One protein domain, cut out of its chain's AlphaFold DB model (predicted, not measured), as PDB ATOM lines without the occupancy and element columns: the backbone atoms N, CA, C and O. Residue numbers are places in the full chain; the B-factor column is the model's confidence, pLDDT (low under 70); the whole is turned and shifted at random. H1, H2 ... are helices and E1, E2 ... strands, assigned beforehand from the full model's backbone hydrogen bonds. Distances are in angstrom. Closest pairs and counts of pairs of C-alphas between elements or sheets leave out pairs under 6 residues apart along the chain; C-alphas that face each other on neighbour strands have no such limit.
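AT A GLANCE: This is residues 202 to 378, 430 to 442 and 457 to 463 of the 583 residues of the protein "Putative histone acetyltransferase" of Trypanosoma theileri (UniProt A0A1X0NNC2). A twisted sheet of five strands has one helix over each face: H1 crosses one face, and H3 runs slantwise over the other. H5 and H6 pack on H3 on the side away from the sheet, the short H4 sits by the far end of H3, and H2 lies well off the ends of E3 and E4, in the long loop between them. The printed part has 197 residues with six named helices and six named strands, in the order E1 E2 H1 E3 H2 E4 E5 E6 H3 H4 H5 H6. The sheet runs E1 - E2 - E3 - E4 - E6, all antiparallel, and the class is mixed, helices and strands. The whole is compact, with a radius of gyration of the C-alphas of 18.1 A, and spans 53 by 43 by 32 A.

IN THESE COORDINATES: E1, residues 203 to 207, begins with C-alpha 203 at (195.904, 123.280, 137.602). E2 is residues 214 to 219, 16.5 A long, and H1 is residues 224 to 235, 16.2 A long. E3, residues 250 to 258, measures 25.9 A. H2 is residues 271 to 280, 14.2 A long. E4, residues 289 to 298, measures 25.1 A and bends by 70 degrees at residue 292. E5, residues 304 to 306, runs on into E6, residues 308 to 311, across a break of 1 residue, at 21 degrees. H3, residues 320 to 339, measures 28.8 A from C-alpha 320 at (182.993, 116.110, 150.630). H4 is residues 342 to 345. H5, residues 358 to 377, measures 28.6 A. H6, residues 430 to 437, ends with C-alpha 437 at (193.752, 129.187, 161.180).

HOW THE PARTS SIT: E1 and E2 form a hairpin, with N 205 and O 215 at 2.8 A. E2 and E3 are antiparallel, with N 218 and O 252 at 2.8 A. E3 and E4 pair with N 253 and O 295 at 2.8 A, and E4 and E6 with N 294 and O 310 at 2.9 A; these four N and O pairs are within hydrogen-bond range. E1 and E6 are the edge strands. E5 pairs with no named strand, but its residues 304 to 306 pair, parallel, with residues 351 to 352. The sheet and its helices form three layers, a sheet with helices on both faces. H3 is on the sheet at a height of 8.5 A, over E3 and E4, slantwise to the strands at 48 degrees to E3 on the local plane; C-alphas 295 and 324 are the closest of E4 and H3, at 6.8 A. H1 is on the opposite face at a height of 9.1 A, across the strands at 75 degrees to E3 on the local plane. H3 is the hub, touching H4, H5 and H6. With residues 321 to 325 alone it touches H5 at a steep tilt of 64 degrees, the same way; the closest C-alphas are those of Phe 322 and Tyr 367, 6.5 A apart. H3 and H6 only just touch, with 3 pairs of C-alphas within 8 A, the closest those of Arg 330 and Leu 436 at 7.0 A. H5 and H6 touch, closest at C-alphas 375 and 435, 5.2 A. H3 touches H4 closest at C-alphas 336 and 345, 5.3 A. H2 is not on the sheet and touches no helix. In H1, H2, H3, H5 and H6 every O i to N i+4 pair is within hydrogen-bond range; H4 is too short for such a pair.

THE WHOLE: The two C-alphas farthest apart, those of Glu 268 and Cys 341, are 56.1 A apart. Residues 379 to 429 are not printed, and C-alphas 378 and 430 are 12.6 A apart across that cut; residues 443 to 456 are not printed either, with 28.3 A between C-alphas 442 and 457. The links H1 to E3, E3 to H2 and H4 to H5 are long. Mean pLDDT of the printed part is 80.2; 37 residues are under 70, among them residues 265 to 268, 430 to 442 and 457 to 463.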
ATOM      1  N   GLY A 202     193.101 121.518 133.916       93.69
ATOM      2  CA  GLY A 202     193.374 122.653 134.791       93.69
ATOM      3  C   GLY A 202     194.635 122.472 135.632       93.69
ATOM      4  O   GLY A 202     195.486 121.630 135.346       93.69
ATOM      5  N   VAL A 203     194.753 123.276 136.689       94.25
ATOM      6  CA  VAL A 203     195.904 123.280 137.602       94.25
ATOM      7  C   VAL A 203     195.575 122.472 138.855       94.25
ATOM      8  O   VAL A 203     194.623 122.780 139.567       94.25
ATOM      9  N   LEU A 204     196.389 121.463 139.160       95.12
ATOM     10  CA  LEU A 204     196.319 120.721 140.419       95.12
ATOM     11  C   LEU A 204     196.746 121.636 141.584       95.12
ATOM     12  O   LEU A 204     197.923 121.971 141.696       95.12
ATOM     13  N   LEU A 205     195.803 122.042 142.439       90.81
ATOM     14  CA  LEU A 205     196.066 122.896 143.610       90.81
ATOM     15  C   LEU A 205     196.350 122.103 144.891       90.81
ATOM     16  O   LEU A 205     197.023 122.601 145.789       90.81
ATOM     17  N   TYR A 206     195.798 120.896 145.002       92.06
ATOM     18  CA  TYR A 206     195.880 120.069 146.204       92.06
ATOM     19  C   TYR A 206     195.908 118.591 145.825       92.06
ATOM     20  O   TYR A 206     195.176 118.172 144.929       92.06
ATOM     21  N   ASN A 207     196.732 117.807 146.517       91.31
ATOM     22  CA  ASN A 207     196.886 116.368 146.317       91.31
ATOM     23  C   ASN A 207     197.249 115.716 147.657       91.31
ATOM     24  O   ASN A 207     198.406 115.769 148.076       91.31
ATOM     25  N   ASP A 208     196.263 115.118 148.320       87.62
ATOM     26  CA  ASP A 208     196.468 114.308 149.519       87.62
ATOM     27  C   ASP A 208     196.853 112.886 149.101       87.62
ATOM     28  O   ASP A 208     196.036 112.136 148.570       87.62
ATOM     29  N   THR A 209     198.104 112.498 149.340       86.38
ATOM     30  CA  THR A 209     198.599 111.143 149.044       86.38
ATOM     31  C   THR A 209     198.120 110.079 150.038       86.38
ATOM     32  O   THR A 209     198.370 108.902 149.812       86.38
ATOM     33  N   THR A 210     197.447 110.474 151.121       83.88
ATOM     34  CA  THR A 210     196.962 109.596 152.198       83.88
ATOM     35  C   THR A 210     195.542 109.118 151.916       83.88
ATOM     36  O   THR A 210     195.294 107.918 151.901       83.88
ATOM     37  N   CYS A 211     194.608 110.044 151.651       82.06
ATOM     38  CA  CYS A 211     193.235 109.696 151.252       82.06
ATOM     39  C   CYS A 211     192.995 109.747 149.731       82.06
ATOM     40  O   CYS A 211     191.886 109.486 149.268       82.06
ATOM     41  N   GLY A 212     194.019 110.097 148.946       84.62
ATOM     42  CA  GLY A 212     193.978 110.130 147.483       84.62
ATOM     43  C   GLY A 212     193.155 111.271 146.876       84.62
ATOM     44  O   GLY A 212     192.983 111.305 145.658       84.62
ATOM     45  N   ARG A 213     192.623 112.196 147.688       89.06
ATOM     46  CA  ARG A 213     191.810 113.319 147.201       89.06
ATOM     47  C   ARG A 213     192.665 114.381 146.520       89.06
ATOM     48  O   ARG A 213     193.699 114.793 147.051       89.06
ATOM     49  N   ARG A 214     192.184 114.903 145.393       94.12
ATOM     50  CA  ARG A 214     192.811 116.024 144.677       94.12
ATOM     51  C   ARG A 214     191.827 117.164 144.456       94.12
ATOM     52  O   ARG A 214     190.616 116.953 144.458       94.12
ATOM     53  N   VAL A 215     192.349 118.374 144.257       96.06
ATOM     54  CA  VAL A 215     191.556 119.537 143.829       96.06
ATOM     55  C   VAL A 215     192.198 120.188 142.614       96.06
ATOM     56  O   VAL A 215     193.368 120.578 142.656       96.06
ATOM     57  N   TYR A 216     191.410 120.344 141.556       97.25
ATOM     58  CA  TYR A 216     191.789 120.994 140.307       97.25
ATOM     59  C   TYR A 216     191.115 122.360 140.201       97.25
ATOM     60  O   TYR A 216     189.894 122.463 140.314       97.25
ATOM     61  N   TYR A 217     191.909 123.400 139.960       97.12
ATOM     62  CA  TYR A 217     191.435 124.711 139.535       97.12
ATOM     63  C   TYR A 217     191.271 124.734 138.019       97.12
ATOM     64  O   TYR A 217     192.225 124.487 137.277       97.12
ATOM     65  N   ILE A 218     190.065 125.065 137.578       97.50
ATOM     66  CA  ILE A 218     189.666 125.115 136.178       97.50
ATOM     67  C   ILE A 218     189.164 126.525 135.886       97.50
ATOM     68  O   ILE A 218     188.165 126.986 136.439       97.50
ATOM     69  N   ASP A 219     189.878 127.213 135.005       96.19
ATOM     70  CA  ASP A 219     189.485 128.520 134.498       96.19
ATOM     71  C   ASP A 219     188.458 128.321 133.377       96.19
ATOM     72  O   ASP A 219     188.810 127.857 132.290       96.19
ATOM     73  N   GLY A 220     187.194 128.674 133.625       95.00
ATOM     74  CA  GLY A 220     186.110 128.448 132.669       95.00
ATOM     75  C   GLY A 220     186.271 129.196 131.342       95.00
ATOM     76  O   GLY A 220     185.688 128.778 130.348       95.00
ATOM     77  N   ALA A 221     187.102 130.245 131.289       94.69
ATOM     78  CA  ALA A 221     187.406 130.969 130.050       94.69
ATOM     79  C   ALA A 221     188.447 130.243 129.182       94.69
ATOM     80  O   ALA A 221     188.525 130.481 127.980       94.69
ATOM     81  N   LYS A 222     189.250 129.359 129.788       96.38
ATOM     82  CA  LYS A 222     190.209 128.494 129.084       96.38
ATOM     83  C   LYS A 222     189.560 127.162 128.709       96.38
ATOM     84  O   LYS A 222     189.659 126.721 127.572       96.38
ATOM     85  N   GLU A 223     188.829 126.569 129.649       96.38
ATOM     86  CA  GLU A 223     188.243 125.228 129.544       96.38
ATOM     87  C   GLU A 223     186.722 125.282 129.300       96.38
ATOM     88  O   GLU A 223     185.942 124.580 129.950       96.38
ATOM     89  N   LEU A 224     186.291 126.132 128.358       94.06
ATOM     90  CA  LEU A 224     184.881 126.444 128.054       94.06
ATOM     91  C   LEU A 224     183.980 125.201 127.944       94.06
ATOM     92  O   LEU A 224     182.873 125.175 128.480       94.06
ATOM     93  N   HIS A 225     184.448 124.158 127.254       94.25
ATOM     94  CA  HIS A 225     183.687 122.918 127.066       94.25
ATOM     95  C   HIS A 225     183.492 122.154 128.381       94.25
ATOM     96  O   HIS A 225     182.366 121.784 128.720       94.25
ATOM     97  N   TYR A 226     184.564 121.978 129.158       96.06
ATOM     98  CA  TYR A 226     184.507 121.289 130.447       96.06
ATOM     99  C   TYR A 226     183.682 122.088 131.467       96.06
ATOM    100  O   TYR A 226     182.849 121.514 132.164       96.06
ATOM    101  N   GLY A 227     183.832 123.417 131.507       95.06
ATOM    102  CA  GLY A 227     183.041 124.309 132.364       95.06
ATOM    103  C   GLY A 227     181.537 124.271 132.061       95.06
ATOM    104  O   GLY A 227     180.722 124.281 132.990       95.06
ATOM    105  N   ARG A 228     181.153 124.157 130.778       95.00
ATOM    106  CA  ARG A 228     179.754 123.959 130.346       95.00
ATOM    107  C   ARG A 228     179.226 122.589 130.756       95.00
ATOM    108  O   ARG A 228     178.173 122.518 131.386       95.00
ATOM    109  N   CYS A 229     179.977 121.520 130.494       95.69
ATOM    110  CA  CYS A 229     179.590 120.161 130.880       95.69
ATOM    111  C   CYS A 229     179.442 120.010 132.409       95.69
ATOM    112  O   CYS A 229     178.426 119.505 132.886       95.69
ATOM    113  N   LEU A 230     180.394 120.540 133.185       95.56
ATOM    114  CA  LEU A 230     180.343 120.595 134.650       95.56
ATOM    115  C   LEU A 230     179.152 121.426 135.159       95.56
ATOM    116  O   LEU A 230     178.487 121.031 136.116       95.56
ATOM    117  N   SER A 231     178.845 122.551 134.505       94.25
ATOM    118  CA  SER A 231     177.692 123.388 134.857       94.25
ATOM    119  C   SER A 231     176.351 122.710 134.584       94.25
ATOM    120  O   SER A 231     175.437 122.856 135.396       94.25
ATOM    121  N   LEU A 232     176.233 121.956 133.489       93.94
ATOM    122  CA  LEU A 232     175.040 121.173 133.158       93.94
ATOM    123  C   LEU A 232     174.861 119.979 134.102       93.94
ATOM    124  O   LEU A 232     173.755 119.752 134.586       93.94
ATOM    125  N   LEU A 233     175.946 119.274 134.445       94.00
ATOM    126  CA  LEU A 233     175.924 118.230 135.472       94.00
ATOM    127  C   LEU A 233     175.499 118.796 136.838       94.00
ATOM    128  O   LEU A 233     174.659 118.212 137.518       94.00
ATOM    129  N   GLY A 234     176.022 119.964 137.222       91.81
ATOM    130  CA  GLY A 234     175.624 120.652 138.450       91.81
ATOM    131  C   GLY A 234     174.170 121.132 138.444       91.81
ATOM    132  O   GLY A 234     173.497 121.040 139.468       91.81
ATOM    133  N   LYS A 235     173.648 121.595 137.300       90.75
ATOM    134  CA  LYS A 235     172.246 122.032 137.153       90.75
ATOM    135  C   LYS A 235     171.244 120.901 137.393       90.75
ATOM    136  O   LYS A 235     170.169 121.168 137.924       90.75
ATOM    137  N   SER A 236     171.607 119.657 137.090       87.38
ATOM    138  CA  SER A 236     170.772 118.483 137.385       87.38
ATOM    139  C   SER A 236     170.550 118.242 138.885       87.38
ATOM    140  O   SER A 236     169.619 117.530 139.253       87.38
ATOM    141  N   PHE A 237     171.374 118.850 139.748       84.75
ATOM    142  CA  PHE A 237     171.310 118.735 141.213       84.75
ATOM    143  C   PHE A 237     171.168 120.094 141.930       84.75
ATOM    144  O   PHE A 237     171.116 120.143 143.159       84.75
ATOM    145  N   LEU A 238     171.067 121.199 141.180       81.69
ATOM    146  CA  LEU A 238     170.836 122.554 141.688       81.69
ATOM    147  C   LEU A 238     169.646 123.208 140.977       81.69
ATOM    148  O   LEU A 238     169.680 123.451 139.769       81.69
ATOM    149  N   GLU A 239     168.621 123.556 141.752       77.50
ATOM    150  CA  GLU A 239     167.425 124.264 141.289       77.50
ATOM    151  C   GLU A 239     167.790 125.642 140.720       77.50
ATOM    152  O   GLU A 239     167.708 125.872 139.515       77.50
ATOM    153  N   SER A 240     168.296 126.521 141.591       77.62
ATOM    154  CA  SER A 240     168.580 127.936 141.323       77.62
ATOM    155  C   SER A 240     169.888 128.189 140.563       77.62
ATOM    156  O   SER A 240     170.320 129.336 140.466       77.62
ATOM    157  N   LYS A 241     170.563 127.154 140.041       83.31
ATOM    158  CA  LYS A 241     171.758 127.370 139.219       83.31
ATOM    159  C   LYS A 241     171.335 127.905 137.852       83.31
ATOM    160  O   LYS A 241     170.761 127.171 137.052       83.31
ATOM    161  N   GLN A 242     171.716 129.138 137.542       77.44
ATOM    162  CA  GLN A 242     171.677 129.631 136.168       77.44
ATOM    163  C   GLN A 242     172.698 128.864 135.303       77.44
ATOM    164  O   GLN A 242     173.826 128.556 135.725       77.44
ATOM    165  N   VAL A 243     172.264 128.507 134.094       70.88
ATOM    166  CA  VAL A 243     173.093 127.947 133.015       70.88
ATOM    167  C   VAL A 243     172.946 128.864 131.812       70.88
ATOM    168  O   VAL A 243     172.359 128.528 130.789       70.88
ATOM    169  N   GLU A 244     173.467 130.070 131.983       62.12
ATOM    170  CA  GLU A 244     173.891 130.897 130.863       62.12
ATOM    171  C   GLU A 244     175.143 130.241 130.244       62.12
ATOM    172  O   GLU A 244     175.869 129.496 130.914       62.12
ATOM    173  N   ASN A 245     175.388 130.454 128.947       58.31
ATOM    174  CA  ASN A 245     176.498 129.796 128.235       58.31
ATOM    175  C   ASN A 245     177.886 130.322 128.653       58.31
ATOM    176  O   ASN A 245     178.918 129.781 128.229       58.31
ATOM    177  N   ASP A 246     177.889 131.345 129.499       79.69
ATOM    178  CA  ASP A 246     179.004 132.201 129.870       79.69
ATOM    179  C   ASP A 246     179.678 131.618 131.117       79.69
ATOM    180  O   ASP A 246     179.605 132.114 132.239       79.69
ATOM    181  N   VAL A 247     180.299 130.450 130.928       91.38
ATOM    182  CA  VAL A 247     181.110 129.793 131.967       91.38
ATOM    183  C   VAL A 247     182.476 130.459 132.146       91.38
ATOM    184  O   VAL A 247     183.212 130.130 133.072       91.38
ATOM    185  N   ASP A 248     182.817 131.399 131.269       93.12
ATOM    186  CA  ASP A 248     184.064 132.152 131.235       93.12
ATOM    187  C   ASP A 248     184.200 133.144 132.395       93.12
ATOM    188  O   ASP A 248     185.315 133.343 132.883       93.12
ATOM    189  N   ILE A 249     183.095 133.675 132.928       92.12
ATOM    190  CA  ILE A 249     183.102 134.484 134.160       92.12
ATOM    191  C   ILE A 249     183.342 133.657 135.437       92.12
ATOM    192  O   ILE A 249     183.465 134.236 136.519       92.12
ATOM    193  N   TYR A 250     183.427 132.324 135.342       93.06
ATOM    194  CA  TYR A 250     183.586 131.423 136.486       93.06
ATOM    195  C   TYR A 250     184.970 130.766 136.578       93.06
ATOM    196  O   TYR A 250     185.644 130.448 135.595       93.06
ATOM    197  N   GLU A 251     185.361 130.511 137.819       93.94
ATOM    198  CA  GLU A 251     186.409 129.578 138.220       93.94
ATOM    199  C   GLU A 251     185.734 128.356 138.849       93.94
ATOM    200  O   GLU A 251     184.801 128.507 139.643       93.94
ATOM    201  N   PHE A 252     186.201 127.150 138.531       97.00
ATOM    202  CA  PHE A 252     185.688 125.906 139.104       97.00
ATOM    203  C   PHE A 252     186.792 125.188 139.883       97.00
ATOM    204  O   PHE A 252     187.921 125.059 139.415       97.00
ATOM    205  N   PHE A 253     186.447 124.696 141.067       97.56
ATOM    206  CA  PHE A 253     187.318 123.950 141.964       97.56
ATOM    207  C   PHE A 253     186.758 122.534 142.075       97.56
ATOM    208  O   PHE A 253     185.808 122.277 142.817       97.56
ATOM    209  N   VAL A 254     187.301 121.636 141.258       98.38
ATOM    210  CA  VAL A 254     186.811 120.265 141.084       98.38
ATOM    211  C   VAL A 254     187.556 119.337 142.028       98.38
ATOM    212  O   VAL A 254     188.781 119.241 141.956       98.38
ATOM    213  N   VAL A 255     186.821 118.646 142.896       97.06
ATOM    214  CA  VAL A 255     187.375 117.644 143.810       97.06
ATOM    215  C   VAL A 255     187.306 116.271 143.158       97.06
ATOM    216  O   VAL A 255     186.246 115.866 142.668       97.06
ATOM    217  N   THR A 256     188.417 115.536 143.201       96.19
ATOM    218  CA  THR A 256     188.469 114.124 142.812       96.19
ATOM    219  C   THR A 256     188.865 113.217 143.974       96.19
ATOM    220  O   THR A 256     189.459 113.664 144.957       96.19
ATOM    221  N   ALA A 257     188.532 111.934 143.849       92.00
ATOM    222  CA  ALA A 257     189.028 110.846 144.689       92.00
ATOM    223  C   ALA A 257     189.426 109.637 143.816       92.00
ATOM    224  O   ALA A 257     189.057 109.596 142.637       92.00
ATOM    225  N   PRO A 258     190.172 108.652 144.349       89.25
ATOM    226  CA  PRO A 258     190.591 107.492 143.572       89.25
ATOM    227  C   PRO A 258     189.417 106.589 143.186       89.25
ATOM    228  O   PRO A 258     188.537 106.312 143.997       89.25
ATOM    229  N   ARG A 259     189.486 105.984 141.999       87.94
ATOM    230  CA  ARG A 259     188.586 104.908 141.538       87.94
ATOM    231  C   ARG A 259     188.416 103.758 142.547       87.94
ATOM    232  O   ARG A 259     187.364 103.135 142.597       87.94
ATOM    233  N   ALA A 260     189.430 103.488 143.370       84.94
ATOM    234  CA  ALA A 260     189.357 102.478 144.427       84.94
ATOM    235  C   ALA A 260     188.413 102.863 145.588       84.94
ATOM    236  O   ALA A 260     187.846 101.976 146.217       84.94
ATOM    237  N   SER A 261     188.207 104.159 145.856       85.12
ATOM    238  CA  SER A 261     187.304 104.655 146.908       85.12
ATOM    239  C   SER A 261     185.891 104.956 146.395       85.12
ATOM    240  O   SER A 261     185.177 105.765 146.987       85.12
ATOM    241  N   LEU A 262     185.488 104.352 145.275       86.00
ATOM    242  CA  LEU A 262     184.102 104.394 144.820       86.00
ATOM    243  C   LEU A 262     183.204 103.678 145.850       86.00
ATOM    244  O   LEU A 262     183.519 102.547 146.231       86.00
ATOM    245  N   PRO A 263     182.117 104.300 146.344       82.56
ATOM    246  CA  PRO A 263     181.200 103.644 147.269       82.56
ATOM    247  C   PRO A 263     180.489 102.483 146.572       82.56
ATOM    248  O   PRO A 263     179.874 102.674 145.522       82.56
ATOM    249  N   TYR A 264     180.558 101.292 147.163       78.94
ATOM    250  CA  TYR A 264     179.590 100.246 146.857       78.94
ATOM    251  C   TYR A 264     178.232 100.663 147.435       78.94
ATOM    252  O   TYR A 264     178.175 101.329 148.471       78.94
ATOM    253  N   VAL A 265     177.156 100.307 146.741       67.88
ATOM    254  CA  VAL A 265     175.775 100.580 147.140       67.88
ATOM    255  C   VAL A 265     174.986  99.305 146.872       67.88
ATOM    256  O   VAL A 265     175.091  98.736 145.784       67.88
ATOM    257  N   VAL A 266     174.258  98.827 147.880       64.00
ATOM    258  CA  VAL A 266     173.605  97.514 147.850       64.00
ATOM    259  C   VAL A 266     172.466  97.502 146.828       64.00
ATOM    260  O   VAL A 266     171.565  98.335 146.866       64.00
ATOM    261  N   GLY A 267     172.493  96.525 145.922       63.59
ATOM    262  CA  GLY A 267     171.485  96.344 144.880       63.59
ATOM    263  C   GLY A 267     171.502  94.921 144.323       63.59
ATOM    264  O   GLY A 267     171.877  93.983 145.019       63.59
ATOM    265  N   GLU A 268     171.107  94.755 143.058       61.56
ATOM    266  CA  GLU A 268     171.108  93.445 142.382       61.56
ATOM    267  C   GLU A 268     172.520  92.895 142.114       61.56
ATOM    268  O   GLU A 268     172.703  91.684 142.007       61.56
ATOM    269  N   MET A 269     173.516  93.779 142.010       71.56
ATOM    270  CA  MET A 269     174.925  93.424 141.845       71.56
ATOM    271  C   MET A 269     175.623  93.400 143.207       71.56
ATOM    272  O   MET A 269     175.562  94.381 143.945       71.56
ATOM    273  N   ASP A 270     176.311  92.300 143.517       84.81
ATOM    274  CA  ASP A 270     177.098  92.146 144.742       84.81
ATOM    275  C   ASP A 270     178.375  93.007 144.735       84.81
ATOM    276  O   ASP A 270     178.828  93.474 143.686       84.81
ATOM    277  N   GLU A 271     179.009  93.177 145.901       84.81
ATOM    278  CA  GLU A 271     180.211  94.008 145.995       84.81
ATOM    279  C   GLU A 271     181.374  93.477 145.143       84.81
ATOM    280  O   GLU A 271     182.086  94.276 144.541       84.81
ATOM    281  N   SER A 272     181.591  92.163 145.042       87.62
ATOM    282  CA  SER A 272     182.737  91.637 144.289       87.62
ATOM    283  C   SER A 272     182.601  91.910 142.789       87.62
ATOM    284  O   SER A 272     183.556  92.383 142.163       87.62
ATOM    285  N   THR A 273     181.394  91.744 142.241       85.88
ATOM    286  CA  THR A 273     181.078  92.111 140.855       85.88
ATOM    287  C   THR A 273     181.108  93.632 140.666       85.88
ATOM    288  O   THR A 273     181.728  94.108 139.716       85.88
ATOM    289  N   PHE A 274     180.577  94.427 141.605       85.25
ATOM    290  CA  PHE A 274     180.683  95.893 141.560       85.25
ATOM    291  C   PHE A 274     182.139  96.378 141.522       85.25
ATOM    292  O   PHE A 274     182.489  97.238 140.713       85.25
ATOM    293  N   ARG A 275     183.009  95.829 142.381       87.44
ATOM    294  CA  ARG A 275     184.437  96.176 142.429       87.44
ATOM    295  C   ARG A 275     185.146  95.762 141.137       87.44
ATOM    296  O   ARG A 275     186.053  96.473 140.708       87.44
ATOM    297  N   HIS A 276     184.722  94.665 140.503       86.19
ATOM    298  CA  HIS A 276     185.212  94.254 139.187       86.19
ATOM    299  C   HIS A 276     184.785  95.238 138.087       86.19
ATOM    300  O   HIS A 276     185.654  95.781 137.405       86.19
ATOM    301  N   GLU A 277     183.488  95.532 137.958       82.38
ATOM    302  CA  GLU A 277     182.949  96.476 136.968       82.38
ATOM    303  C   GLU A 277     183.573  97.870 137.131       82.38
ATOM    304  O   GLU A 277     184.099  98.444 136.179       82.38
ATOM    305  N   ALA A 278     183.630  98.398 138.356       83.62
ATOM    306  CA  ALA A 278     184.245  99.692 138.653       83.62
ATOM    307  C   ALA A 278     185.755  99.742 138.329       83.62
ATOM    308  O   ALA A 278     186.296 100.818 138.051       83.62
ATOM    309  N   ALA A 279     186.447  98.597 138.335       83.38
ATOM    310  CA  ALA A 279     187.853  98.486 137.949       83.38
ATOM    311  C   ALA A 279     188.080  98.339 136.429       83.38
ATOM    312  O   ALA A 279     189.189  98.631 135.969       83.38
ATOM    313  N   HIS A 280     187.061  97.950 135.654       81.06
ATOM    314  CA  HIS A 280     187.166  97.690 134.209       81.06
ATOM    315  C   HIS A 280     186.254  98.571 133.331       81.06
ATOM    316  O   HIS A 280     186.369  98.521 132.110       81.06
ATOM    317  N   PHE A 281     185.434  99.447 133.931       82.06
ATOM    318  CA  PHE A 281     184.546 100.415 133.257       82.06
ATOM    319  C   PHE A 281     185.236 101.259 132.168       82.06
ATOM    320  O   PHE A 281     184.597 101.737 131.231       82.06
ATOM    321  N   ASP A 282     186.546 101.463 132.298       84.69
ATOM    322  CA  ASP A 282     187.379 102.095 131.286       84.69
ATOM    323  C   ASP A 282     188.617 101.229 131.030       84.69
ATOM    324  O   ASP A 282     189.359 100.908 131.964       84.69
ATOM    325  N   ALA A 283     188.803 100.833 129.769       66.75
ATOM    326  CA  ALA A 283     189.725  99.776 129.378       66.75
ATOM    327  C   ALA A 283     191.201 100.198 129.422       66.75
ATOM    328  O   ALA A 283     192.048  99.355 129.700       66.75
ATOM    329  N   GLU A 284     191.528 101.475 129.162       69.69
ATOM    330  CA  GLU A 284     192.893 101.992 129.345       69.69
ATOM    331  C   GLU A 284     192.983 103.531 129.245       69.69
ATOM    332  O   GLU A 284     192.192 104.176 128.558       69.69
ATOM    333  N   HIS A 285     194.031 104.113 129.849       66.12
ATOM    334  CA  HIS A 285     194.456 105.529 129.771       66.12
ATOM    335  C   HIS A 285     193.837 106.582 130.720       66.12
ATOM    336  O   HIS A 285     194.268 107.733 130.653       66.12
ATOM    337  N   TRP A 286     192.943 106.245 131.653       82.75
ATOM    338  CA  TRP A 286     192.505 107.166 132.726       82.75
ATOM    339  C   TRP A 286     193.373 107.026 133.996       82.75
ATOM    340  O   TRP A 286     193.773 105.922 134.352       82.75
ATOM    341  N   ASP A 287     193.662 108.130 134.701       74.56
ATOM    342  CA  ASP A 287     194.470 108.130 135.941       74.56
ATOM    343  C   ASP A 287     193.703 107.658 137.197       74.56
ATOM    344  O   ASP A 287     194.261 107.628 138.295       74.56
ATOM    345  N   GLY A 288     192.415 107.323 137.068       82.06
ATOM    346  CA  GLY A 288     191.563 106.929 138.195       82.06
ATOM    347  C   GLY A 288     191.067 108.095 139.060       82.06
ATOM    348  O   GLY A 288     190.479 107.849 140.109       82.06
ATOM    349  N   ASP A 289     191.284 109.344 138.634       89.62
ATOM    350  CA  ASP A 289     190.721 110.549 139.252       89.62
ATOM    351  C   ASP A 289     189.216 110.653 138.956       89.62
ATOM    352  O   ASP A 289     188.814 111.110 137.884       89.62
ATOM    353  N   VAL A 290     188.376 110.223 139.901       92.94
ATOM    354  CA  VAL A 290     186.909 110.336 139.840       92.94
ATOM    355  C   VAL A 290     186.492 111.714 140.325       92.94
ATOM    356  O   VAL A 290     186.755 112.033 141.480       92.94
ATOM    357  N   VAL A 291     185.779 112.511 139.524       95.81
ATOM    358  CA  VAL A 291     185.120 113.726 140.040       95.81
ATOM    359  C   VAL A 291     184.029 113.326 141.033       95.81
ATOM    360  O   VAL A 291     183.124 112.571 140.680       95.81
ATOM    361  N   ILE A 292     184.110 113.839 142.263       94.44
ATOM    362  CA  ILE A 292     183.135 113.566 143.337       94.44
ATOM    363  C   ILE A 292     182.263 114.780 143.679       94.44
ATOM    364  O   ILE A 292     181.177 114.654 144.248       94.44
ATOM    365  N   GLY A 293     182.722 115.974 143.312       95.62
ATOM    366  CA  GLY A 293     182.025 117.228 143.545       95.62
ATOM    367  C   GLY A 293     182.824 118.420 143.035       95.62
ATOM    368  O   GLY A 293     183.981 118.289 142.630       95.62
ATOM    369  N   TYR A 294     182.206 119.592 143.053       97.69
ATOM    370  CA  TYR A 294     182.877 120.851 142.763       97.69
ATOM    371  C   TYR A 294     182.220 122.017 143.500       97.69
ATOM    372  O   TYR A 294     181.041 121.964 143.864       97.69
ATOM    373  N   PHE A 295     182.964 123.107 143.642       96.12
ATOM    374  CA  PHE A 295     182.374 124.426 143.837       96.12
ATOM    375  C   PHE A 295     182.852 125.391 142.751       96.12
ATOM    376  O   PHE A 295     183.893 125.173 142.133       96.12
ATOM    377  N   SER A 296     182.080 126.439 142.475       94.50
ATOM    378  CA  SER A 296     182.483 127.517 141.567       94.50
ATOM    379  C   SER A 296     182.532 128.862 142.279       94.50
ATOM    380  O   SER A 296     181.881 129.050 143.308       94.50
ATOM    381  N   ARG A 297     183.287 129.805 141.715       91.19
ATOM    382  CA  ARG A 297     183.370 131.208 142.136       91.19
ATOM    383  C   ARG A 297     183.250 132.100 140.903       91.19
ATOM    384  O   ARG A 297     183.866 131.811 139.882       91.19
ATOM    385  N   ILE A 298     182.457 133.166 140.985       89.12
ATOM    386  CA  ILE A 298     182.419 134.209 139.951       89.12
ATOM    387  C   ILE A 298     183.647 135.129 140.077       89.12
ATOM    388  O   ILE A 298     183.949 135.632 141.160       89.12
ATOM    389  N   LYS A 299     184.357 135.365 138.971       87.62
ATOM    390  CA  LYS A 299     185.614 136.137 138.935       87.62
ATOM    391  C   LYS A 299     185.435 137.603 139.331       87.62
ATOM    392  O   LYS A 299     186.295 138.181 139.988       87.62
ATOM    393  N   HIS A 300     184.315 138.201 138.925       84.62
ATOM    394  CA  HIS A 300     184.075 139.646 139.014       84.62
ATOM    395  C   HIS A 300     183.436 140.108 140.333       84.62
ATOM    396  O   HIS A 300     183.199 141.299 140.509       84.62
ATOM    397  N   THR A 301     183.195 139.200 141.286       84.94
ATOM    398  CA  THR A 301     182.740 139.551 142.642       84.94
ATOM    399  C   THR A 301     183.786 139.082 143.656       84.94
ATOM    400  O   THR A 301     183.633 138.017 144.257       84.94
ATOM    401  N   PRO A 302     184.890 139.829 143.847       78.56
ATOM    402  CA  PRO A 302     186.041 139.358 144.618       78.56
ATOM    403  C   PRO A 302     185.717 139.093 146.094       78.56
ATOM    404  O   PRO A 302     186.397 138.292 146.727       78.56
ATOM    405  N   GLN A 303     184.658 139.689 146.644       80.56
ATOM    406  CA  GLN A 303     184.156 139.417 147.993       80.56
ATOM    407  C   GLN A 303     183.610 137.986 148.152       80.56
ATOM    408  O   GLN A 303     183.563 137.477 149.275       80.56
ATOM    409  N   HIS A 304     183.215 137.319 147.061       85.25
ATOM    410  CA  HIS A 304     182.736 135.943 147.114       85.25
ATOM    411  C   HIS A 304     183.878 134.924 147.217       85.25
ATOM    412  O   HIS A 304     184.875 135.000 146.498       85.25
ATOM    413  N   CYS A 305     183.703 133.925 148.087       86.19
ATOM    414  CA  CYS A 305     184.510 132.700 148.086       86.19
ATOM    415  C   CYS A 305     183.875 131.590 147.234       86.19
ATOM    416  O   CYS A 305     184.597 130.752 146.695       86.19
ATOM    417  N   LEU A 306     182.540 131.590 147.108       88.75
ATOM    418  CA  LEU A 306     181.759 130.497 146.531       88.75
ATOM    419  C   LEU A 306     180.420 131.001 145.966       88.75
ATOM    420  O   LEU A 306     179.739 131.813 146.595       88.75
ATOM    421  N   SER A 307     180.039 130.479 144.799       89.94
ATOM    422  CA  SER A 307     178.813 130.820 144.061       89.94
ATOM    423  C   SER A 307     177.886 129.621 143.829       89.94
ATOM    424  O   SER A 307     176.671 129.763 143.913       89.94
ATOM    425  N   CYS A 308     178.430 128.428 143.579       92.12
ATOM    426  CA  CYS A 308     177.687 127.160 143.567       92.12
ATOM    427  C   CYS A 308     178.530 126.073 144.245       92.12
ATOM    428  O   CYS A 308     179.755 126.130 144.176       92.12
ATOM    429  N   ILE A 309     177.892 125.068 144.851       93.38
ATOM    430  CA  ILE A 309     178.550 123.883 145.424       93.38
ATOM    431  C   ILE A 309     177.701 122.638 145.161       93.38
ATOM    432  O   ILE A 309     176.492 122.656 145.384       93.38
ATOM    433  N   VAL A 310     178.332 121.563 144.687       91.44
ATOM    434  CA  VAL A 310     177.691 120.271 144.408       91.44
ATOM    435  C   VAL A 310     178.608 119.149 144.869       91.44
ATOM    436  O   VAL A 310     179.744 119.045 144.417       91.44
ATOM    437  N   THR A 311     178.102 118.268 145.727       89.81
ATOM    438  CA  THR A 311     178.635 116.903 145.858       89.81
ATOM    439  C   THR A 311     177.724 116.001 145.034       89.81
ATOM    440  O   THR A 311     176.506 116.065 145.221       89.81
ATOM    441  N   LEU A 312     178.269 115.215 144.099       87.56
ATOM    442  CA  LEU A 312     177.437 114.334 143.267       87.56
ATOM    443  C   LEU A 312     176.750 113.291 144.172       87.56
ATOM    444  O   LEU A 312     177.388 112.862 145.136       87.56
ATOM    445  N   PRO A 313     175.492 112.885 143.904       80.38
ATOM    446  CA  PRO A 313     174.660 112.149 144.864       80.38
ATOM    447  C   PRO A 313     175.344 110.972 145.573       80.38
ATOM    448  O   PRO A 313     175.310 110.907 146.798       80.38
ATOM    449  N   VAL A 314     176.056 110.115 144.835       77.06
ATOM    450  CA  VAL A 314     176.733 108.920 145.381       77.06
ATOM    451  C   VAL A 314     177.852 109.225 146.389       77.06
ATOM    452  O   VAL A 314     178.191 108.370 147.198       77.06
ATOM    453  N   PHE A 315     178.421 110.437 146.374       82.31
ATOM    454  CA  PHE A 315     179.482 110.868 147.297       82.31
ATOM    455  C   PHE A 315     178.976 111.808 148.402       82.31
ATOM    456  O   PHE A 315     179.770 112.366 149.167       82.31
ATOM    457  N   GLN A 316     177.659 112.025 148.493       75.12
ATOM    458  CA  GLN A 316     177.067 112.781 149.595       75.12
ATOM    459  C   GLN A 316     177.250 112.033 150.926       75.12
ATOM    460  O   GLN A 316     177.649 110.873 150.962       75.12
ATOM    461  N   GLN A 317     177.052 112.740 152.041       69.69
ATOM    462  CA  GLN A 317     177.320 112.278 153.417       69.69
ATOM    463  C   GLN A 317     178.806 111.972 153.750       69.69
ATOM    464  O   GLN A 317     179.225 112.208 154.883       69.69
ATOM    465  N   GLN A 318     179.665 111.642 152.774       74.81
ATOM    466  CA  GLN A 318     181.117 111.373 152.915       74.81
ATOM    467  C   GLN A 318     181.988 112.623 153.234       74.81
ATOM    468  O   GLN A 318     183.165 112.698 152.874       74.81
ATOM    469  N   ARG A 319     181.413 113.654 153.870       81.06
ATOM    470  CA  ARG A 319     182.020 114.960 154.226       81.06
ATOM    471  C   ARG A 319     182.672 115.759 153.078       81.06
ATOM    472  O   ARG A 319     183.290 116.790 153.338       81.06
ATOM    473  N   VAL A 320     182.464 115.388 151.811       85.12
ATOM    474  CA  VAL A 320     182.993 116.110 150.630       85.12
ATOM    475  C   VAL A 320     182.579 117.590 150.621       85.12
ATOM    476  O   VAL A 320     183.407 118.462 150.365       85.12
ATOM    477  N   GLY A 321     181.330 117.893 150.994       86.00
ATOM    478  CA  GLY A 321     180.835 119.267 151.147       86.00
ATOM    479  C   GLY A 321     181.595 120.100 152.188       86.00
ATOM    480  O   GLY A 321     181.873 121.269 151.941       86.00
ATOM    481  N   PHE A 322     181.990 119.499 153.318       89.00
ATOM    482  CA  PHE A 322     182.821 120.162 154.334       89.00
ATOM    483  C   PHE A 322     184.223 120.456 153.790       89.00
ATOM    484  O   PHE A 322     184.703 121.580 153.907       89.00
ATOM    485  N   PHE A 323     184.846 119.475 153.131       90.06
ATOM    486  CA  PHE A 323     186.169 119.637 152.523       90.06
ATOM    487  C   PHE A 323     186.184 120.727 151.435       90.06
ATOM    488  O   PHE A 323     187.115 121.527 151.370       90.06
ATOM    489  N   MET A 324     185.132 120.827 150.616       94.88
ATOM    490  CA  MET A 324     185.000 121.918 149.641       94.88
ATOM    491  C   MET A 324     184.886 123.299 150.299       94.88
ATOM    492  O   MET A 324     185.470 124.254 149.792       94.88
ATOM    493  N   LEU A 325     184.191 123.415 151.437       92.38
ATOM    494  CA  LEU A 325     184.130 124.665 152.200       92.38
ATOM    495  C   LEU A 325     185.482 125.022 152.829       92.38
ATOM    496  O   LEU A 325     185.901 126.174 152.718       92.38
ATOM    497  N   ASP A 326     186.200 124.050 153.401       90.62
ATOM    498  CA  ASP A 326     187.564 124.251 153.912       90.62
ATOM    499  C   ASP A 326     188.486 124.814 152.818       90.62
ATOM    500  O   ASP A 326     189.190 125.803 153.036       90.62
ATOM    501  N   VAL A 327     188.437 124.238 151.611       89.06
ATOM    502  CA  VAL A 327     189.209 124.708 150.450       89.06
ATOM    503  C   VAL A 327     188.776 126.119 150.023       89.06
ATOM    504  O   VAL A 327     189.636 126.983 149.841       89.06
ATOM    505  N   ALA A 328     187.473 126.395 149.910       91.50
ATOM    506  CA  ALA A 328     186.954 127.708 149.511       91.50
ATOM    507  C   ALA A 328     187.367 128.830 150.484       91.50
ATOM    508  O   ALA A 328     187.845 129.890 150.058       91.50
ATOM    509  N   TYR A 329     187.243 128.591 151.793       89.75
ATOM    510  CA  TYR A 329     187.669 129.541 152.821       89.75
ATOM    511  C   TYR A 329     189.194 129.688 152.868       89.75
ATOM    512  O   TYR A 329     189.690 130.817 152.911       89.75
ATOM    513  N   ARG A 330     189.959 128.591 152.779       87.75
ATOM    514  CA  ARG A 330     191.428 128.649 152.829       87.75
ATOM    515  C   ARG A 330     192.030 129.381 151.630       87.75
ATOM    516  O   ARG A 330     192.914 130.211 151.825       87.75
ATOM    517  N   LEU A 331     191.529 129.134 150.417       85.25
ATOM    518  CA  LEU A 331     191.958 129.853 149.210       85.25
ATOM    519  C   LEU A 331     191.598 131.343 149.271       85.25
ATOM    520  O   LEU A 331     192.371 132.185 148.815       85.25
ATOM    521  N   THR A 332     190.454 131.683 149.869       85.25
ATOM    522  CA  THR A 332     190.046 133.080 150.070       85.25
ATOM    523  C   THR A 332     190.976 133.794 151.049       85.25
ATOM    524  O   THR A 332     191.489 134.862 150.716       85.25
ATOM    525  N   ALA A 333     191.277 133.169 152.192       81.88
ATOM    526  CA  ALA A 333     192.218 133.696 153.177       81.88
ATOM    527  C   ALA A 333     193.637 133.862 152.599       81.88
ATOM    528  O   ALA A 333     194.255 134.903 152.802       81.88
ATOM    529  N   MET A 334     194.131 132.887 151.820       81.12
ATOM    530  CA  MET A 334     195.422 132.987 151.118       81.12
ATOM    531  C   MET A 334     195.450 134.145 150.109       81.12
ATOM    532  O   MET A 334     196.396 134.927 150.094       81.12
ATOM    533  N   ARG A 335     194.414 134.291 149.272       80.50
ATOM    534  CA  ARG A 335     194.313 135.404 148.310       80.50
ATOM    535  C   ARG A 335     194.322 136.760 149.028       80.50
ATOM    536  O   ARG A 335     195.008 137.683 148.595       80.50
ATOM    537  N   GLN A 336     193.580 136.867 150.130       80.81
ATOM    538  CA  GLN A 336     193.477 138.095 150.918       80.81
ATOM    539  C   GLN A 336     194.782 138.434 151.648       80.81
ATOM    540  O   GLN A 336     195.169 139.599 151.642       80.81
ATOM    541  N   SER A 337     195.516 137.455 152.188       77.88
ATOM    542  CA  SER A 337     196.799 137.713 152.857       77.88
ATOM    543  C   SER A 337     197.964 137.992 151.901       77.88
ATOM    544  O   SER A 337     198.853 138.761 152.254       77.88
ATOM    545  N   MET A 338     197.971 137.417 150.690       73.50
ATOM    546  CA  MET A 338     199.052 137.635 149.714       73.50
ATOM    547  C   MET A 338     198.996 138.995 149.003       73.50
ATOM    548  O   MET A 338     200.030 139.473 148.545       73.50
ATOM    549  N   CYS A 339     197.810 139.596 148.853       70.06
ATOM    550  CA  CYS A 339     197.633 140.798 148.027       70.06
ATOM    551  C   CYS A 339     196.788 141.904 148.684       70.06
ATOM    552  O   CYS A 339     197.034 143.079 148.425       70.06
ATOM    553  N   GLY A 340     195.805 141.566 149.525       65.19
ATOM    554  CA  GLY A 340     195.026 142.526 150.322       65.19
ATOM    555  C   GLY A 340     194.135 143.521 149.564       65.19
ATOM    556  O   GLY A 340     193.332 144.199 150.199       65.19
ATOM    557  N   CYS A 341     194.232 143.635 148.234       76.38
ATOM    558  CA  CYS A 341     193.499 144.659 147.492       76.38
ATOM    559  C   CYS A 341     191.993 144.348 147.397       76.38
ATOM    560  O   CYS A 341     191.575 143.278 146.951       76.38
ATOM    561  N   GLU A 342     191.157 145.315 147.776       75.12
ATOM    562  CA  GLU A 342     189.700 145.151 147.799       75.12
ATOM    563  C   GLU A 342     189.130 144.755 146.428       75.12
ATOM    564  O   GLU A 342     188.374 143.787 146.325       75.12
ATOM    565  N   ALA A 343     189.580 145.437 145.371       73.00
ATOM    566  CA  ALA A 343     189.067 145.307 144.007       73.00
ATOM    567  C   ALA A 343     189.314 143.944 143.323       73.00
ATOM    568  O   ALA A 343     188.685 143.673 142.305       73.00
ATOM    569  N   ALA A 344     190.196 143.084 143.851       69.06
ATOM    570  CA  ALA A 344     190.450 141.746 143.286       69.06
ATOM    571  C   ALA A 344     190.493 140.608 144.327       69.06
ATOM    572  O   ALA A 344     190.317 139.438 143.977       69.06
ATOM    573  N   CYS A 345     190.692 140.921 145.610       72.56
ATOM    574  CA  CYS A 345     190.791 139.931 146.688       72.56
ATOM    575  C   CYS A 345     189.611 139.974 147.674       72.56
ATOM    576  O   CYS A 345     189.358 138.975 148.359       72.56
ATOM    577  N   GLY A 346     188.882 141.095 147.725       74.69
ATOM    578  CA  GLY A 346     187.825 141.361 148.700       74.69
ATOM    579  C   GLY A 346     188.368 141.629 150.108       74.69
ATOM    580  O   GLY A 346     189.448 141.173 150.472       74.69
ATOM    581  N   THR A 347     187.603 142.359 150.914       67.94
ATOM    582  CA  THR A 347     188.015 142.872 152.234       67.94
ATOM    583  C   THR A 347     187.581 142.013 153.423       67.94
ATOM    584  O   THR A 347     188.187 142.105 154.492       67.94
ATOM    585  N   HIS A 348     186.552 141.168 153.273       65.00
ATOM    586  CA  HIS A 348     185.931 140.455 154.397       65.00
ATOM    587  C   HIS A 348     185.605 138.987 154.082       65.00
ATOM    588  O   HIS A 348     184.743 138.707 153.252       65.00
ATOM    589  N   GLY A 349     186.265 138.060 154.789       64.56
ATOM    590  CA  GLY A 349     185.792 136.726 155.207       64.56
ATOM    591  C   GLY A 349     185.368 135.665 154.179       64.56
ATOM    592  O   GLY A 349     185.264 134.500 154.555       64.56
ATOM    593  N   GLY A 350     185.128 136.016 152.915       75.00
ATOM    594  CA  GLY A 350     184.537 135.125 151.916       75.00
ATOM    595  C   GLY A 350     183.019 135.018 152.066       75.00
ATOM    596  O   GLY A 350     182.506 134.142 152.762       75.00
ATOM    597  N   ALA A 351     182.291 135.901 151.381       79.69
ATOM    598  CA  ALA A 351     180.840 135.810 151.271       79.69
ATOM    599  C   ALA A 351     180.433 134.652 150.341       79.69
ATOM    600  O   ALA A 351     181.119 134.364 149.360       79.69
ATOM    601  N   ILE A 352     179.273 134.042 150.573       85.69
ATOM    602  CA  ILE A 352     178.717 132.997 149.697       85.69
ATOM    603  C   ILE A 352     177.481 133.563 148.994       85.69
ATOM    604  O   ILE A 352     176.659 134.219 149.636       85.69
ATOM    605  N   SER A 353     177.375 133.357 147.679       81.12
ATOM    606  CA  SER A 353     176.234 133.823 146.880       81.12
ATOM    607  C   SER A 353     174.910 133.214 147.372       81.12
ATOM    608  O   SER A 353     174.869 132.079 147.847       81.12
ATOM    609  N   ARG A 354     173.828 133.994 147.280       80.06
ATOM    610  CA  ARG A 354     172.467 133.648 147.731       80.06
ATOM    611  C   ARG A 354     171.508 133.555 146.528       80.06
ATOM    612  O   ARG A 354     171.803 134.185 145.515       80.06
ATOM    613  N   PRO A 355     170.355 132.863 146.640       80.06
ATOM    614  CA  PRO A 355     169.867 132.102 147.797       80.06
ATOM    615  C   PRO A 355     170.652 130.803 148.039       80.06
ATOM    616  O   PRO A 355     171.289 130.267 147.138       80.06
ATOM    617  N   PHE A 356     170.604 130.288 149.270       75.50
ATOM    618  CA  PHE A 356     171.118 128.953 149.592       75.50
ATOM    619  C   PHE A 356     169.993 127.929 149.413       75.50
ATOM    620  O   PHE A 356     168.887 128.176 149.882       75.50
ATOM    621  N   SER A 357     170.265 126.765 148.814       71.00
ATOM    622  CA  SER A 357     169.325 125.635 148.882       71.00
ATOM    623  C   SER A 357     169.211 125.112 150.327       71.00
ATOM    624  O   SER A 357     170.154 125.305 151.101       71.00
ATOM    625  N   PRO A 358     168.136 124.394 150.713       66.00
ATOM    626  CA  PRO A 358     167.993 123.871 152.077       66.00
ATOM    627  C   PRO A 358     169.174 122.987 152.512       66.00
ATOM    628  O   PRO A 358     169.720 123.163 153.602       66.00
ATOM    629  N   HIS A 359     169.656 122.117 151.616       69.38
ATOM    630  CA  HIS A 359     170.865 121.314 151.822       69.38
ATOM    631  C   HIS A 359     172.130 122.177 151.986       69.38
ATOM    632  O   HIS A 359     172.954 121.905 152.860       69.38
ATOM    633  N   GLY A 360     172.280 123.239 151.186       76.44
ATOM    634  CA  GLY A 360     173.393 124.185 151.302       76.44
ATOM    635  C   GLY A 360     173.368 124.965 152.618       76.44
ATOM    636  O   GLY A 360     174.400 125.106 153.270       76.44
ATOM    637  N   GLN A 361     172.190 125.410 153.060       75.12
ATOM    638  CA  GLN A 361     172.010 126.079 154.348       75.12
ATOM    639  C   GLN A 361     172.335 125.138 155.516       75.12
ATOM    640  O   GLN A 361     173.083 125.529 156.410       75.12
ATOM    641  N   ALA A 362     171.845 123.894 155.498       71.50
ATOM    642  CA  ALA A 362     172.153 122.896 156.524       71.50
ATOM    643  C   ALA A 362     173.660 122.579 156.597       71.50
ATOM    644  O   ALA A 362     174.237 122.548 157.689       71.50
ATOM    645  N   LEU A 363     174.316 122.422 155.438       79.31
ATOM    646  CA  LEU A 363     175.766 122.244 155.336       79.31
ATOM    647  C   LEU A 363     176.524 123.430 155.955       79.31
ATOM    648  O   LEU A 363     177.397 123.214 156.795       79.31
ATOM    649  N   LEU A 364     176.169 124.669 155.593       82.94
ATOM    650  CA  LEU A 364     176.821 125.880 156.104       82.94
ATOM    651  C   LEU A 364     176.611 126.079 157.609       82.94
ATOM    652  O   LEU A 364     177.572 126.371 158.316       82.94
ATOM    653  N   MET A 365     175.393 125.864 158.118       80.38
ATOM    654  CA  MET A 365     175.111 125.927 159.557       80.38
ATOM    655  C   MET A 365     175.946 124.906 160.338       80.38
ATOM    656  O   MET A 365     176.541 125.245 161.361       80.38
ATOM    657  N   SER A 366     176.033 123.662 159.850       78.31
ATOM    658  CA  SER A 366     176.811 122.612 160.516       78.31
ATOM    659  C   SER A 366     178.319 122.896 160.465       78.31
ATOM    660  O   SER A 366     179.000 122.773 161.485       78.31
ATOM    661  N   TYR A 367     178.820 123.355 159.312       84.81
ATOM    662  CA  TYR A 367     180.215 123.745 159.099       84.81
ATOM    663  C   TYR A 367     180.637 124.918 159.994       84.81
ATOM    664  O   TYR A 367     181.616 124.802 160.735       84.81
ATOM    665  N   TRP A 368     179.887 126.027 159.991       85.38
ATOM    666  CA  TRP A 368     180.200 127.189 160.827       85.38
ATOM    667  C   TRP A 368     180.098 126.859 162.316       85.38
ATOM    668  O   TRP A 368     180.985 127.253 163.068       85.38
ATOM    669  N   ARG A 369     179.096 126.073 162.742       84.44
ATOM    670  CA  ARG A 369     179.001 125.585 164.127       84.44
ATOM    671  C   ARG A 369     180.264 124.822 164.535       84.44
ATOM    672  O   ARG A 369     180.889 125.198 165.519       84.44
ATOM    673  N   GLN A 370     180.675 123.802 163.774       82.69
ATOM    674  CA  GLN A 370     181.860 123.005 164.117       82.69
ATOM    675  C   GLN A 370     183.139 123.858 164.134       82.69
ATOM    676  O   GLN A 370     183.926 123.772 165.076       82.69
ATOM    677  N   ARG A 371     183.333 124.711 163.120       84.81
ATOM    678  CA  ARG A 371     184.525 125.565 162.992       84.81
ATOM    679  C   ARG A 371     184.607 126.632 164.095       84.81
ATOM    680  O   ARG A 371     185.696 126.858 164.616       84.81
ATOM    681  N   VAL A 372     183.484 127.235 164.501       85.06
ATOM    682  CA  VAL A 372     183.433 128.190 165.627       85.06
ATOM    683  C   VAL A 372     183.641 127.484 166.967       85.06
ATOM    684  O   VAL A 372     184.479 127.933 167.744       85.06
ATOM    685  N   THR A 373     182.962 126.362 167.235       83.62
ATOM    686  CA  THR A 373     183.147 125.603 168.486       83.62
ATOM    687  C   THR A 373     184.599 125.153 168.660       83.62
ATOM    688  O   THR A 373     185.180 125.392 169.717       83.62
ATOM    689  N   ALA A 374     185.232 124.602 167.619       81.12
ATOM    690  CA  ALA A 374     186.642 124.210 167.674       81.12
ATOM    691  C   ALA A 374     187.577 125.403 167.960       81.12
ATOM    692  O   ALA A 374     188.483 125.295 168.785       81.12
ATOM    693  N   ALA A 375     187.335 126.557 167.328       82.00
ATOM    694  CA  ALA A 375     188.124 127.769 167.550       82.00
ATOM    695  C   ALA A 375     187.898 128.414 168.931       82.00
ATOM    696  O   ALA A 375     188.761 129.162 169.391       82.00
ATOM    697  N   LEU A 376     186.774 128.145 169.601       83.38
ATOM    698  CA  LEU A 376     186.544 128.531 170.997       83.38
ATOM    699  C   LEU A 376     187.272 127.577 171.955       83.38
ATOM    700  O   LEU A 376     188.069 128.042 172.764       83.38
ATOM    701  N   MET A 377     187.115 126.259 171.795       81.19
ATOM    702  CA  MET A 377     187.792 125.253 172.634       81.19
ATOM    703  C   MET A 377     189.326 125.380 172.589       81.19
ATOM    704  O   MET A 377     189.997 125.240 173.608       81.19
ATOM    705  N   GLN A 378     189.899 125.725 171.429       76.44
ATOM    706  CA  GLN A 378     191.341 125.989 171.280       76.44
ATOM    707  C   GLN A 378     191.838 127.242 172.035       76.44
ATOM    708  O   GLN A 378     193.045 127.463 172.099       76.44
ATOM    709  N   GLY A 430     189.646 138.575 165.845       52.78
ATOM    710  CA  GLY A 430     190.566 137.573 166.393       52.78
ATOM    711  C   GLY A 430     189.950 136.171 166.478       52.78
ATOM    712  O   GLY A 430     190.655 135.182 166.292       52.78
ATOM    713  N   LEU A 431     188.633 136.067 166.698       52.81
ATOM    714  CA  LEU A 431     187.920 134.787 166.595       52.81
ATOM    715  C   LEU A 431     187.862 134.301 165.138       52.81
ATOM    716  O   LEU A 431     188.154 133.139 164.876       52.81
ATOM    717  N   HIS A 432     187.545 135.182 164.187       54.28
ATOM    718  CA  HIS A 432     187.491 134.866 162.757       54.28
ATOM    719  C   HIS A 432     188.852 134.398 162.211       54.28
ATOM    720  O   HIS A 432     188.929 133.383 161.520       54.28
ATOM    721  N   GLU A 433     189.940 135.076 162.585       59.00
ATOM    722  CA  GLU A 433     191.306 134.683 162.226       59.00
ATOM    723  C   GLU A 433     191.665 133.296 162.810       59.00
ATOM    724  O   GLU A 433     192.211 132.458 162.090       59.00
ATOM    725  N   LYS A 434     191.262 132.978 164.054       58.31
ATOM    726  CA  LYS A 434     191.430 131.633 164.651       58.31
ATOM    727  C   LYS A 434     190.578 130.557 163.963       58.31
ATOM    728  O   LYS A 434     191.080 129.467 163.699       58.31
ATOM    729  N   VAL A 435     189.331 130.870 163.603       54.81
ATOM    730  CA  VAL A 435     188.427 129.988 162.833       54.81
ATOM    731  C   VAL A 435     189.029 129.595 161.476       54.81
ATOM    732  O   VAL A 435     188.890 128.446 161.061       54.81
ATOM    733  N   LEU A 436     189.734 130.513 160.806       52.62
ATOM    734  CA  LEU A 436     190.423 130.257 159.531       52.62
ATOM    735  C   LEU A 436     191.814 129.608 159.694       52.62
ATOM    736  O   LEU A 436     192.312 128.958 158.767       52.62
ATOM    737  N   ALA A 437     192.452 129.777 160.856       52.22
ATOM    738  CA  ALA A 437     193.752 129.187 161.180       52.22
ATOM    739  C   ALA A 437     193.668 127.743 161.714       52.22
ATOM    740  O   ALA A 437     194.668 127.028 161.649       52.22
ATOM    741  N   GLY A 438     192.503 127.318 162.223       45.59
ATOM    742  CA  GLY A 438     192.289 126.042 162.913       45.59
ATOM    743  C   GLY A 438     192.717 124.800 162.121       45.59
ATOM    744  O   GLY A 438     191.976 124.299 161.272       45.59
ATOM    745  N   GLY A 439     193.903 124.281 162.450       39.59
ATOM    746  CA  GLY A 439     194.440 123.027 161.921       39.59
ATOM    747  C   GLY A 439     193.606 121.803 162.312       39.59
ATOM    748  O   GLY A 439     192.821 121.832 163.260       39.59
ATOM    749  N   CYS A 440     193.759 120.724 161.546       35.53
ATOM    750  CA  CYS A 440     192.935 119.526 161.664       35.53
ATOM    751  C   CYS A 440     193.119 118.794 163.000       35.53
ATOM    752  O   CYS A 440     194.222 118.363 163.322       35.53
ATOM    753  N   TYR A 441     191.999 118.507 163.660       34.25
ATOM    754  CA  TYR A 441     191.823 117.280 164.431       34.25
ATOM    755  C   TYR A 441     190.551 116.600 163.924       34.25
ATOM    756  O   TYR A 441     189.503 117.237 163.827       34.25
ATOM    757  N   ILE A 442     190.653 115.320 163.570       32.28
ATOM    758  CA  ILE A 442     189.496 114.434 163.442       32.28
ATOM    759  C   ILE A 442     189.474 113.660 164.753       32.28
ATOM    760  O   ILE A 442     190.347 112.821 164.966       32.28
ATOM    761  N   CYS A 457     169.439 104.378 146.881       33.75
ATOM    762  CA  CYS A 457     169.322 105.381 145.815       33.75
ATOM    763  C   CYS A 457     170.042 105.028 144.504       33.75
ATOM    764  O   CYS A 457     169.757 105.653 143.481       33.75
ATOM    765  N   PHE A 458     170.999 104.092 144.530       41.31
ATOM    766  CA  PHE A 458     171.950 103.886 143.432       41.31
ATOM    767  C   PHE A 458     172.171 102.398 143.163       41.31
ATOM    768  O   PHE A 458     173.065 101.779 143.731       41.31
ATOM    769  N   TYR A 459     171.393 101.827 142.248       40.00
ATOM    770  CA  TYR A 459     171.767 100.537 141.686       40.00
ATOM    771  C   TYR A 459     172.965 100.743 140.747       40.00
ATOM    772  O   TYR A 459     172.953 101.607 139.863       40.00
ATOM    773  N   ALA A 460     174.033  99.979 140.965       36.34
ATOM    774  CA  ALA A 460     175.154  99.952 140.042       36.34
ATOM    775  C   ALA A 460     174.788  99.065 138.843       36.34
ATOM    776  O   ALA A 460     174.306  97.946 139.019       36.34
ATOM    777  N   ARG A 461     174.976  99.569 137.621       42.06
ATOM    778  CA  ARG A 461     174.507  98.914 136.394       42.06
ATOM    779  C   ARG A 461     175.670  98.250 135.659       42.06
ATOM    780  O   ARG A 461     176.620  98.931 135.282       42.06
ATOM    781  N   ILE A 462     175.550  96.944 135.415       38.22
ATOM    782  CA  ILE A 462     176.431  96.202 134.501       38.22
ATOM    783  C   ILE A 462     176.296  96.819 133.103       38.22
ATOM    784  O   ILE A 462     175.179  97.100 132.650       38.22
ATOM    785  N   THR A 463     177.413  97.037 132.410       36.31
ATOM    786  CA  THR A 463     177.363  97.517 131.020       36.31
ATOM    787  C   THR A 463     176.991  96.340 130.110       36.31
ATOM    788  O   THR A 463     177.727  95.356 130.098       36.31
TER     789      THR A 463